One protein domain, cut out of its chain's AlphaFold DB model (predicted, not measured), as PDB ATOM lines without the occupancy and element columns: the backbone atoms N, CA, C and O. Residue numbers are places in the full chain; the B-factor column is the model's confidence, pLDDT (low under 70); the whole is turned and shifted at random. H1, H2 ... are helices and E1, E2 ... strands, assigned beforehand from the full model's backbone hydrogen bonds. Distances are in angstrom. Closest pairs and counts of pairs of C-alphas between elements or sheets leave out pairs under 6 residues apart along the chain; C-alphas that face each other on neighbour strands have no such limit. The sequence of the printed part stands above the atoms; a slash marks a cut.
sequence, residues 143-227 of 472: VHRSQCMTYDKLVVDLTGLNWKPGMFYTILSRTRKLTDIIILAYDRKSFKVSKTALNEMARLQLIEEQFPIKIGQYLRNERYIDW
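AT A GLANCE: This is residues 143 to 227 of the 472 residues of the protein "Hypothetical protein" of Rotaria magnacalcarata (UniProt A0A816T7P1). A small looped body, with two short side-by-side strands, E1 and E2, and a short helix, H1, near them, sends out a long arm: residues 198 to 227 stick out, with most of H2, then H3 and H4 at the far end. Of the 85 printed residues, 40 are in named elements, under half, in the order E1 H1 E2 H2 H3 H4; the class is mostly helix, and the sheet E1 = E2 is parallel. The whole is extended, with a radius of gyration of the C-alphas of 19.5 A and spans of 58 by 31 by 22 A.

HOW THE PARTS SIT: Look first at E1, residues 154 to 157, and E2, residues 181 to 184: they are parallel neighbours at 16 degrees, with N 156 and O 182 at 2.8 A and N 182 and O 154 at 2.9 A, within hydrogen-bond range. Between them in the chain comes H1, residues 167 to 172, giving a strand-helix-strand unit, two parallel strands with a helix between, whose crossover is right-handed. The closest C-alphas of H1 and E1 are those of Ile 171 and Val 156, 7.9 A apart; for H1 and E2 they are Leu 172 and Ile 181, 7.6 A. Farther on, H2, residues 195 to 210, is apart from H1 and from H3, residues 215 to 218. H3 and H4, residues 222 to 227, are close but not clearly touching, with the C-alphas of Tyr 218 and Tyr 224 closest at 7.4 A. In H1, H2 and H4 every O i to N i+4 pair is within hydrogen-bond range; H3 is too short for one.

IN THESE COORDINATES: Find C-alpha 154 at (37.742, -9.184, 1.747), where E1 begins its 9.9 A; H1 spans 9.0 A and E2 9.8 A. From C-alpha 195 at (23.735, -28.037, 17.186), H2 runs 22.7 A; H3 spans 5.3 A, and H4, 8.8 A, ends at C-alpha 227 (-7.046, 2.207, 12.381).

THE WHOLE: The farthest C-alphas, Gly 160 and Asp 226, are 59.8 A apart. The printed part has no cut and no long link. The model's pLDDT is under 70 at residues 160 to 162 and 208 to 227.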
ATOM      1  N   VAL A 143      37.080 -10.839  13.120       83.25
ATOM      2  CA  VAL A 143      35.733 -11.264  12.697       83.25
ATOM      3  C   VAL A 143      34.649 -10.697  13.615       83.25
ATOM      4  O   VAL A 143      33.598 -10.263  13.156       83.25
ATOM      5  N   HIS A 144      34.918 -10.649  14.921       80.19
ATOM      6  CA  HIS A 144      33.994 -10.079  15.897       80.19
ATOM      7  C   HIS A 144      33.730  -8.588  15.663       80.19
ATOM      8  O   HIS A 144      32.594  -8.155  15.811       80.19
ATOM      9  N   ARG A 145      34.746  -7.810  15.266       76.19
ATOM     10  CA  ARG A 145      34.577  -6.381  14.965       76.19
ATOM     11  C   ARG A 145      33.924  -6.124  13.609       76.19
ATOM     12  O   ARG A 145      33.272  -5.105  13.464       76.19
ATOM     13  N   SER A 146      34.032  -7.061  12.668       77.81
ATOM     14  CA  SER A 146      33.336  -7.000  11.371       77.81
ATOM     15  C   SER A 146      31.821  -7.262  11.453       77.81
ATOM     16  O   SER A 146      31.119  -7.287  10.438       77.81
ATOM     17  N   GLN A 147      31.283  -7.540  12.645       76.25
ATOM     18  CA  GLN A 147      29.858  -7.815  12.796       76.25
ATOM     19  C   GLN A 147      29.028  -6.595  12.382       76.25
ATOM     20  O   GLN A 147      29.388  -5.460  12.661       76.25
ATOM     21  N   CYS A 148      27.933  -6.849  11.664       73.06
ATOM     22  CA  CYS A 148      27.065  -5.838  11.055       73.06
ATOM     23  C   CYS A 148      27.728  -4.885  10.036       73.06
ATOM     24  O   CYS A 148      27.090  -3.922   9.620       73.06
ATOM     25  N   MET A 149      28.960  -5.156   9.592       77.88
ATOM     26  CA  MET A 149      29.634  -4.396   8.531       77.88
ATOM     27  C   MET A 149      29.549  -5.133   7.188       77.88
ATOM     28  O   MET A 149      29.465  -6.361   7.150       77.88
ATOM     29  N   THR A 150      29.560  -4.383   6.086       81.38
ATOM     30  CA  THR A 150      29.643  -4.919   4.716       81.38
ATOM     31  C   THR A 150      30.899  -4.364   4.055       81.38
ATOM     32  O   THR A 150      31.128  -3.159   4.119       81.38
ATOM     33  N   TYR A 151      31.687  -5.226   3.416       85.25
ATOM     34  CA  TYR A 151      32.891  -4.860   2.672       85.25
ATOM     35  C   TYR A 151      32.713  -5.152   1.189       85.25
ATOM     36  O   TYR A 151      32.098  -6.150   0.812       85.25
ATOM     37  N   ASP A 152      33.311  -4.305   0.352       87.25
ATOM     38  CA  ASP A 152      33.329  -4.528  -1.092       87.25
ATOM     39  C   ASP A 152      34.219  -5.708  -1.468       87.25
ATOM     40  O   ASP A 152      33.855  -6.486  -2.339       87.25
ATOM     41  N   LYS A 153      35.378  -5.850  -0.810       90.50
ATOM     42  CA  LYS A 153      36.332  -6.949  -1.003       90.50
ATOM     43  C   LYS A 153      36.956  -7.344   0.325       90.50
ATOM     44  O   LYS A 153      37.217  -6.483   1.166       90.50
ATOM     45  N   LEU A 154      37.225  -8.633   0.501       90.88
ATOM     46  CA  LEU A 154      37.742  -9.184   1.747       90.88
ATOM     47  C   LEU A 154      38.836 -10.220   1.486       90.88
ATOM     48  O   LEU A 154      38.679 -11.117   0.661       90.88
ATOM     49  N   VAL A 155      39.922 -10.130   2.251       91.75
ATOM     50  CA  VAL A 155      40.918 -11.200   2.367       91.75
ATOM     51  C   VAL A 155      40.821 -11.775   3.770       91.75
ATOM     52  O   VAL A 155      40.826 -11.037   4.754       91.75
ATOM     53  N   VAL A 156      40.710 -13.093   3.858       88.44
ATOM     54  CA  VAL A 156      40.504 -13.824   5.104       88.44
ATOM     55  C   VAL A 156      41.658 -14.784   5.287       88.44
ATOM     56  O   VAL A 156      41.861 -15.655   4.450       88.44
ATOM     57  N   ASP A 157      42.375 -14.667   6.395       87.06
ATOM     58  CA  ASP A 157      43.381 -15.648   6.786       87.06
ATOM     59  C   ASP A 157      42.807 -16.596   7.844       87.06
ATOM     60  O   ASP A 157      42.345 -16.155   8.900       87.06
ATOM     61  N   LEU A 158      42.788 -17.899   7.538       81.62
ATOM     62  CA  LEU A 158      42.277 -18.926   8.443       81.62
ATOM     63  C   LEU A 158      43.350 -19.610   9.305       81.62
ATOM     64  O   LEU A 158      43.007 -20.494  10.100       81.62
ATOM     65  N   THR A 159      44.622 -19.215   9.188       81.44
ATOM     66  CA  THR A 159      45.729 -19.820   9.943       81.44
ATOM     67  C   THR A 159      45.564 -19.695  11.463       81.44
ATOM     68  O   THR A 159      45.140 -18.674  11.994       81.44
ATOM     69  N   GLY A 160      45.927 -20.756  12.196       69.19
ATOM     70  CA  GLY A 160      46.157 -20.708  13.649       69.19
ATOM     71  C   GLY A 160      44.941 -20.432  14.548       69.19
ATOM     72  O   GLY A 160      45.109 -20.269  15.756       69.19
ATOM     73  N   LEU A 161      43.722 -20.378  14.004       64.69
ATOM     74  CA  LEU A 161      42.537 -19.944  14.745       64.69
ATOM     75  C   LEU A 161      41.684 -21.117  15.254       64.69
ATOM     76  O   LEU A 161      41.229 -21.980  14.504       64.69
ATOM     77  N   ASN A 162      41.374 -21.097  16.556       69.06
ATOM     78  CA  ASN A 162      40.335 -21.938  17.153       69.06
ATOM     79  C   ASN A 162      38.946 -21.388  16.791       69.06
ATOM     80  O   ASN A 162      38.298 -20.697  17.577       69.06
ATOM     81  N   TRP A 163      38.485 -21.702  15.581       76.69
ATOM     82  CA  TRP A 163      37.189 -21.269  15.058       76.69
ATOM     83  C   TRP A 163      36.029 -21.714  15.954       76.69
ATOM     84  O   TRP A 163      35.869 -22.912  16.232       76.69
ATOM     85  N   LYS A 164      35.209 -20.748  16.388       84.56
ATOM     86  CA  LYS A 164      33.925 -20.996  17.058       84.56
ATOM     87  C   LYS A 164      32.819 -21.218  16.017       84.56
ATOM     88  O   LYS A 164      32.906 -20.662  14.918       84.56
ATOM     89  N   PRO A 165      31.768 -21.990  16.349       86.12
ATOM     90  CA  PRO A 165      30.626 -22.162  15.459       86.12
ATOM     91  C   PRO A 165      30.044 -20.825  14.988       86.12
ATOM     92  O   PRO A 165      29.890 -19.903  15.783       86.12
ATOM     93  N   GLY A 166      29.745 -20.721  13.693       83.62
ATOM     94  CA  GLY A 166      29.165 -19.525  13.072       83.62
ATOM     95  C   GLY A 166      30.151 -18.410  12.696       83.62
ATOM     96  O   GLY A 166      29.795 -17.569  11.879       83.62
ATOM     97  N   MET A 167      31.398 -18.402  13.190       85.81
ATOM     98  CA  MET A 167      32.366 -17.345  12.835       85.81
ATOM     99  C   MET A 167      32.658 -17.296  11.333       85.81
ATOM    100  O   MET A 167      32.703 -16.215  10.757       85.81
ATOM    101  N   PHE A 168      32.826 -18.455  10.695       85.25
ATOM    102  CA  PHE A 168      33.109 -18.519   9.263       85.25
ATOM    103  C   PHE A 168      31.925 -18.023   8.413       85.25
ATOM    104  O   PHE A 168      32.114 -17.274   7.460       85.25
ATOM    105  N   TYR A 169      30.691 -18.345   8.816       86.81
ATOM    106  CA  TYR A 169      29.482 -17.784   8.202       86.81
ATOM    107  C   TYR A 169      29.431 -16.252   8.332       86.81
ATOM    108  O   TYR A 169      29.131 -15.548   7.366       86.81
ATOM    109  N   THR A 170      29.794 -15.715   9.502       87.56
ATOM    110  CA  THR A 170      29.885 -14.263   9.707       87.56
ATOM    111  C   THR A 170      30.855 -13.622   8.724       87.56
ATOM    112  O   THR A 170      30.519 -12.587   8.170       87.56
ATOM    113  N   ILE A 171      32.012 -14.240   8.463       86.44
ATOM    114  CA  ILE A 171      32.992 -13.747   7.483       86.44
ATOM    115  C   ILE A 171      32.406 -13.738   6.071       86.44
ATOM    116  O   ILE A 171      32.453 -12.711   5.398       86.44
ATOM    117  N   LEU A 172      31.856 -14.871   5.623       87.00
ATOM    118  CA  LEU A 172      31.339 -14.996   4.258       87.00
ATOM    119  C   LEU A 172      30.197 -14.018   3.979       87.00
ATOM    120  O   LEU A 172      30.100 -13.474   2.888       87.00
ATOM    121  N   SER A 173      29.365 -13.749   4.982       89.31
ATOM    122  CA  SER A 173      28.264 -12.791   4.869       89.31
ATOM    123  C   SER A 173      28.703 -11.321   4.908       89.31
ATOM    124  O   SER A 173      27.843 -10.448   4.974       89.31
ATOM    125  N   ARG A 174      30.009 -11.004   4.948       88.62
ATOM    126  CA  ARG A 174      30.480  -9.606   4.906       88.62
ATOM    127  C   ARG A 174      30.610  -9.045   3.496       88.62
ATOM    128  O   ARG A 174      30.627  -7.827   3.369       88.62
ATOM    129  N   THR A 175      30.705  -9.874   2.461       90.50
ATOM    130  CA  THR A 175      30.714  -9.403   1.068       90.50
ATOM    131  C   THR A 175      29.427  -9.810   0.361       90.50
ATOM    132  O   THR A 175      28.701 -10.703   0.795       90.50
ATOM    133  N   ARG A 176      29.120  -9.125  -0.743       88.62
ATOM    134  CA  ARG A 176      27.907  -9.386  -1.537       88.62
ATOM    135  C   ARG A 176      28.090 -10.516  -2.546       88.62
ATOM    136  O   ARG A 176      27.107 -11.119  -2.965       88.62
ATOM    137  N   LYS A 177      29.329 -10.776  -2.969       90.62
ATOM    138  CA  LYS A 177      29.664 -11.782  -3.977       90.62
ATOM    139  C   LYS A 177      30.811 -12.649  -3.488       90.62
ATOM    140  O   LYS A 177      31.741 -12.169  -2.838       90.62
ATOM    141  N   LEU A 178      30.771 -13.921  -3.872       87.12
ATOM    142  CA  LEU A 178      31.838 -14.872  -3.571       87.12
ATOM    143  C   LEU A 178      33.159 -14.494  -4.261       87.12
ATOM    144  O   LEU A 178      34.223 -14.704  -3.691       87.12
ATOM    145  N   THR A 179      33.089 -13.880  -5.449       93.19
ATOM    146  CA  THR A 179      34.253 -13.396  -6.218       93.19
ATOM    147  C   THR A 179      35.058 -12.318  -5.497       93.19
ATOM    148  O   THR A 179      36.214 -12.089  -5.836       93.19
ATOM    149  N   ASP A 180      34.452 -11.657  -4.512       93.62
ATOM    150  CA  ASP A 180      35.066 -10.570  -3.754       93.62
ATOM    151  C   ASP A 180      35.754 -11.058  -2.463       93.62
ATOM    152  O   ASP A 180      36.267 -10.246  -1.691       93.62
ATOM    153  N   ILE A 181      35.778 -12.375  -2.216       92.81
ATOM    154  CA  ILE A 181      36.428 -12.994  -1.056       92.81
ATOM    155  C   ILE A 181      37.640 -13.805  -1.506       92.81
ATOM    156  O   ILE A 181      37.534 -14.707  -2.335       92.81
ATOM    157  N   ILE A 182      38.781 -13.560  -0.870       93.44
ATOM    158  CA  ILE A 182      39.957 -14.427  -0.950       93.44
ATOM    159  C   ILE A 182      40.144 -15.103   0.404       93.44
ATOM    160  O   ILE A 182      40.246 -14.431   1.428       93.44
ATOM    161  N   ILE A 183      40.207 -16.434   0.411       90.00
ATOM    162  CA  ILE A 183      40.453 -17.227   1.618       90.00
ATOM    163  C   ILE A 183      41.867 -17.798   1.548       90.00
ATOM    164  O   ILE A 183      42.191 -18.580   0.656       90.00
ATOM    165  N   LEU A 184      42.693 -17.425   2.515       90.19
ATOM    166  CA  LEU A 184      44.031 -17.951   2.732       90.19
ATOM    167  C   LEU A 184      43.979 -19.086   3.762       90.19
ATOM    168  O   LEU A 184      43.174 -19.058   4.696       90.19
ATOM    169  N   ALA A 185      44.855 -20.078   3.587       85.38
ATOM    170  CA  ALA A 185      45.003 -21.229   4.484       85.38
ATOM    171  C   ALA A 185      43.688 -21.963   4.796       85.38
ATOM    172  O   ALA A 185      43.358 -22.225   5.953       85.38
ATOM    173  N   TYR A 186      42.934 -22.293   3.745       82.50
ATOM    174  CA  TYR A 186      41.666 -23.004   3.856       82.50
ATOM    175  C   TYR A 186      41.761 -24.268   4.728       82.50
ATOM    176  O   TYR A 186      42.525 -25.187   4.432       82.50
ATOM    177  N   ASP A 187      40.920 -24.341   5.762       80.38
ATOM    178  CA  ASP A 187      40.725 -25.542   6.575       80.38
ATOM    179  C   ASP A 187      39.232 -25.854   6.692       80.38
ATOM    180  O   ASP A 187      38.452 -25.080   7.255       80.38
ATOM    181  N   ARG A 188      38.826 -27.035   6.218       81.12
ATOM    182  CA  ARG A 188      37.439 -27.512   6.304       81.12
ATOM    183  C   ARG A 188      36.942 -27.613   7.751       81.12
ATOM    184  O   ARG A 188      35.746 -27.478   7.992       81.12
ATOM    185  N   LYS A 189      37.827 -27.799   8.737       81.06
ATOM    186  CA  LYS A 189      37.452 -27.850  10.163       81.06
ATOM    187  C   LYS A 189      37.007 -26.495  10.717       81.06
ATOM    188  O   LYS A 189      36.434 -26.459  11.807       81.06
ATOM    189  N   SER A 190      37.238 -25.395   9.997       74.31
ATOM    190  CA  SER A 190      36.730 -24.066  10.363       74.31
ATOM    191  C   SER A 190      35.205 -23.944  10.193       74.31
ATOM    192  O   SER A 190      34.568 -23.132  10.870       74.31
ATOM    193  N   PHE A 191      34.592 -24.807   9.374       81.06
ATOM    194  CA  PHE A 191      33.150 -24.860   9.132       81.06
ATOM    195  C   PHE A 191      32.443 -25.564  10.283       81.06
ATOM    196  O   PHE A 191      32.209 -26.773  10.273       81.06
ATOM    197  N   LYS A 192      32.108 -24.788  11.311       84.56
ATOM    198  CA  LYS A 192      31.410 -25.284  12.494       84.56
ATOM    199  C   LYS A 192      30.048 -24.628  12.618       84.56
ATOM    200  O   LYS A 192      29.921 -23.409  12.507       84.56
ATOM    201  N   VAL A 193      29.049 -25.442  12.935       87.62
ATOM    202  CA  VAL A 193      27.681 -25.003  13.219       87.62
ATOM    203  C   VAL A 193      27.287 -25.495  14.608       87.62
ATOM    204  O   VAL A 193      27.663 -26.592  15.024       87.62
ATOM    205  N   SER A 194      26.576 -24.655  15.358       89.56
ATOM    206  CA  SER A 194      26.065 -25.022  16.676       89.56
ATOM    207  C   SER A 194      24.851 -25.936  16.522       89.56
ATOM    208  O   SER A 194      23.882 -25.567  15.863       89.56
ATOM    209  N   LYS A 195      24.878 -27.108  17.168       91.00
ATOM    210  CA  LYS A 195      23.735 -28.037  17.186       91.00
ATOM    211  C   LYS A 195      22.499 -27.403  17.820       91.00
ATOM    212  O   LYS A 195      21.400 -27.578  17.316       91.00
ATOM    213  N   THR A 196      22.685 -26.623  18.885       91.88
ATOM    214  CA  THR A 196      21.595 -25.897  19.544       91.88
ATOM    215  C   THR A 196      20.938 -24.900  18.594       91.88
ATOM    216  O   THR A 196      19.718 -24.840  18.538       91.88
ATOM    217  N   ALA A 197      21.736 -24.171  17.805       85.69
ATOM    218  CA  ALA A 197      21.206 -23.226  16.823       85.69
ATOM    219  C   ALA A 197      20.443 -23.939  15.697       85.69
ATOM    220  O   ALA A 197      19.383 -23.476  15.306       85.69
ATOM    221  N   LEU A 198      20.939 -25.084  15.213       88.62
ATOM    222  CA  LEU A 198      20.226 -25.890  14.211       88.62
ATOM    223  C   LEU A 198      18.879 -26.399  14.729       88.62
ATOM    224  O   LEU A 198      17.876 -26.281  14.032       88.62
ATOM    225  N   ASN A 199      18.851 -26.932  15.950       90.06
ATOM    226  CA  ASN A 199      17.616 -27.420  16.562       90.06
ATOM    227  C   ASN A 199      16.598 -26.289  16.747       90.06
ATOM    228  O   ASN A 199      15.410 -26.494  16.521       90.06
ATOM    229  N   GLU A 200      17.064 -25.102  17.135       84.81
ATOM    230  CA  GLU A 200      16.198 -23.937  17.296       84.81
ATOM    231  C   GLU A 200      15.671 -23.421  15.952       84.81
ATOM    232  O   GLU A 200      14.482 -23.152  15.839       84.81
ATOM    233  N   MET A 201      16.507 -23.366  14.909       85.88
ATOM    234  CA  MET A 201      16.054 -23.015  13.557       85.88
ATOM    235  C   MET A 201      14.988 -23.990  13.047       85.88
ATOM    236  O   MET A 201      13.973 -23.549  12.519       85.88
ATOM    237  N   ALA A 202      15.164 -25.297  13.271       86.06
ATOM    238  CA  ALA A 202      14.156 -26.298  12.920       86.06
ATOM    239  C   ALA A 202      12.852 -26.113  13.718       86.06
ATOM    240  O   ALA A 202      11.762 -26.217  13.162       86.06
ATOM    241  N   ARG A 203      12.944 -25.788  15.016       88.94
ATOM    242  CA  ARG A 203      11.774 -25.465  15.849       88.94
ATOM    243  C   ARG A 203      11.026 -24.238  15.318       88.94
ATOM    244  O   ARG A 203       9.801 -24.244  15.317       88.94
ATOM    245  N   LEU A 204      11.748 -23.201  14.892       81.25
ATOM    246  CA  LEU A 204      11.163 -21.974  14.344       81.25
ATOM    247  C   LEU A 204      10.481 -22.214  12.992       81.25
ATOM    248  O   LEU A 204       9.366 -21.740  12.811       81.25
ATOM    249  N   GLN A 205      11.089 -23.001  12.103       80.00
ATOM    250  CA  GLN A 205      10.473 -23.399  10.829       80.00
ATOM    251  C   GLN A 205       9.156 -24.154  11.050       80.00
ATOM    252  O   GLN A 205       8.141 -23.812  10.456       80.00
ATOM    253  N   LEU A 206       9.128 -25.097  11.998       75.38
ATOM    254  CA  LEU A 206       7.896 -25.811  12.356       75.38
ATOM    255  C   LEU A 206       6.802 -24.879  12.900       75.38
ATOM    256  O   LEU A 206       5.620 -25.132  12.690       75.38
ATOM    257  N   ILE A 207       7.172 -23.817  13.620       72.94
ATOM    258  CA  ILE A 207       6.209 -22.818  14.106       72.94
ATOM    259  C   ILE A 207       5.684 -21.966  12.956       72.94
ATOM    260  O   ILE A 207       4.488 -21.699  12.920       72.94
ATOM    261  N   GLU A 208       6.546 -21.556  12.028       68.62
ATOM    262  CA  GLU A 208       6.151 -20.814  10.827       68.62
ATOM    263  C   GLU A 208       5.179 -21.629   9.959       68.62
ATOM    264  O   GLU A 208       4.172 -21.100   9.498       68.62
ATOM    265  N   GLU A 209       5.415 -22.935   9.825       67.00
ATOM    266  CA  GLU A 209       4.514 -23.867   9.136       67.00
ATOM    267  C   GLU A 209       3.180 -24.069   9.879       67.00
ATOM    268  O   GLU A 209       2.130 -24.194   9.248       67.00
ATOM    269  N   GLN A 210       3.195 -24.095  11.217       55.56
ATOM    270  CA  GLN A 210       1.990 -24.264  12.047       55.56
ATOM    271  C   GLN A 210       1.155 -22.987  12.170       55.56
ATOM    272  O   GLN A 210      -0.067 -23.048  12.308       55.56
ATOM    273  N   PHE A 211       1.809 -21.831  12.118       48.84
ATOM    274  CA  PHE A 211       1.204 -20.512  12.201       48.84
ATOM    275  C   PHE A 211       1.731 -19.663  11.049       48.84
ATOM    276  O   PHE A 211       2.482 -18.714  11.297       48.84
ATOM    277  N   PRO A 212       1.342 -19.961   9.793       51.25
ATOM    278  CA  PRO A 212       1.691 -19.105   8.679       51.25
ATOM    279  C   PRO A 212       1.068 -17.750   8.980       51.25
ATOM    280  O   PRO A 212      -0.154 -17.578   8.896       51.25
ATOM    281  N   ILE A 213       1.890 -16.794   9.415       49.56
ATOM    282  CA  ILE A 213       1.430 -15.437   9.657       49.56
ATOM    283  C   ILE A 213       0.979 -14.959   8.287       49.56
ATOM    284  O   ILE A 213       1.780 -14.634   7.413       49.56
ATOM    285  N   LYS A 214      -0.335 -14.941   8.077       45.59
ATOM    286  CA  LYS A 214      -0.968 -14.338   6.913       45.59
ATOM    287  C   LYS A 214      -0.826 -12.823   7.057       45.59
ATOM    288  O   LYS A 214      -1.816 -12.116   7.219       45.59
ATOM    289  N   ILE A 215       0.405 -12.312   6.990       41.38
ATOM    290  CA  ILE A 215       0.714 -10.876   6.942       41.38
ATOM    291  C   ILE A 215      -0.088 -10.256   5.791       41.38
ATOM    292  O   ILE A 215      -0.708  -9.208   5.940       41.38
ATOM    293  N   GLY A 216      -0.219 -10.994   4.684       37.25
ATOM    294  CA  GLY A 216      -1.069 -10.614   3.563       37.25
ATOM    295  C   GLY A 216      -2.581 -10.623   3.831       37.25
ATOM    296  O   GLY A 216      -3.291 -10.020   3.040       37.25
ATOM    297  N   GLN A 217      -3.121 -11.282   4.867       37.91
ATOM    298  CA  GLN A 217      -4.554 -11.180   5.223       37.91
ATOM    299  C   GLN A 217      -4.812 -10.134   6.313       37.91
ATOM    300  O   GLN A 217      -5.838  -9.464   6.258       37.91
ATOM    301  N   TYR A 218      -3.872  -9.919   7.239       36.03
ATOM    302  CA  TYR A 218      -3.974  -8.830   8.217       36.03
ATOM    303  C   TYR A 218      -3.867  -7.442   7.568       36.03
ATOM    304  O   TYR A 218      -4.601  -6.543   7.959       36.03
ATOM    305  N   LEU A 219      -3.050  -7.289   6.518       38.00
ATOM    306  CA  LEU A 219      -2.985  -6.057   5.713       38.00
ATOM    307  C   LEU A 219      -4.159  -5.891   4.727       38.00
ATOM    308  O   LEU A 219      -4.321  -4.814   4.165       38.00
ATOM    309  N   ARG A 220      -4.967  -6.941   4.501       35.81
ATOM    310  CA  ARG A 220      -6.148  -6.920   3.610       35.81
ATOM    311  C   ARG A 220      -7.475  -6.701   4.336       35.81
ATOM    312  O   ARG A 220      -8.482  -6.472   3.678       35.81
ATOM    313  N   ASN A 221      -7.499  -6.750   5.668       33.97
ATOM    314  CA  ASN A 221      -8.652  -6.259   6.413       33.97
ATOM    315  C   ASN A 221      -8.613  -4.728   6.381       33.97
ATOM    316  O   ASN A 221      -7.793  -4.124   7.069       33.97
ATOM    317  N   GLU A 222      -9.519  -4.104   5.625       38.66
ATOM    318  CA  GLU A 222      -9.676  -2.640   5.535       38.66
ATOM    319  C   GLU A 222      -9.742  -1.952   6.913       38.66
ATOM    320  O   GLU A 222      -9.294  -0.821   7.070       38.66
ATOM    321  N   ARG A 223     -10.153  -2.677   7.965       36.22
ATOM    322  CA  ARG A 223     -10.143  -2.178   9.349       36.22
ATOM    323  C   ARG A 223      -8.762  -1.828   9.913       36.22
ATOM    324  O   ARG A 223      -8.707  -1.060  10.866       36.22
ATOM    325  N   TYR A 224      -7.661  -2.380   9.391       33.44
ATOM    326  CA  TYR A 224      -6.316  -2.047   9.886       33.44
ATOM    327  C   TYR A 224      -5.751  -0.788   9.213       33.44
ATOM    328  O   TYR A 224      -5.056  -0.005   9.853       33.44
ATOM    329  N   ILE A 225      -6.111  -0.546   7.946       33.34
ATOM    330  CA  ILE A 225      -5.761   0.694   7.238       33.34
ATOM    331  C   ILE A 225      -6.528   1.882   7.847       33.34
ATOM    332  O   ILE A 225      -5.915   2.917   8.102       33.34
ATOM    333  N   ASP A 226      -7.805   1.706   8.204       34.06
ATOM    334  CA  ASP A 226      -8.600   2.739   8.891       34.06
ATOM    335  C   ASP A 226      -8.135   3.020  10.329       34.06
ATOM    336  O   ASP A 226      -8.240   4.150  10.808       34.06
ATOM    337  N   TRP A 227      -7.570   2.025  11.023       33.66
ATOM    338  CA  TRP A 227      -7.046   2.207  12.381       33.66
ATOM    339  C   TRP A 227      -5.704   2.959  12.405       33.66
ATOM    340  O   TRP A 227      -5.447   3.731  13.327       33.66
TER     341      TRP A 227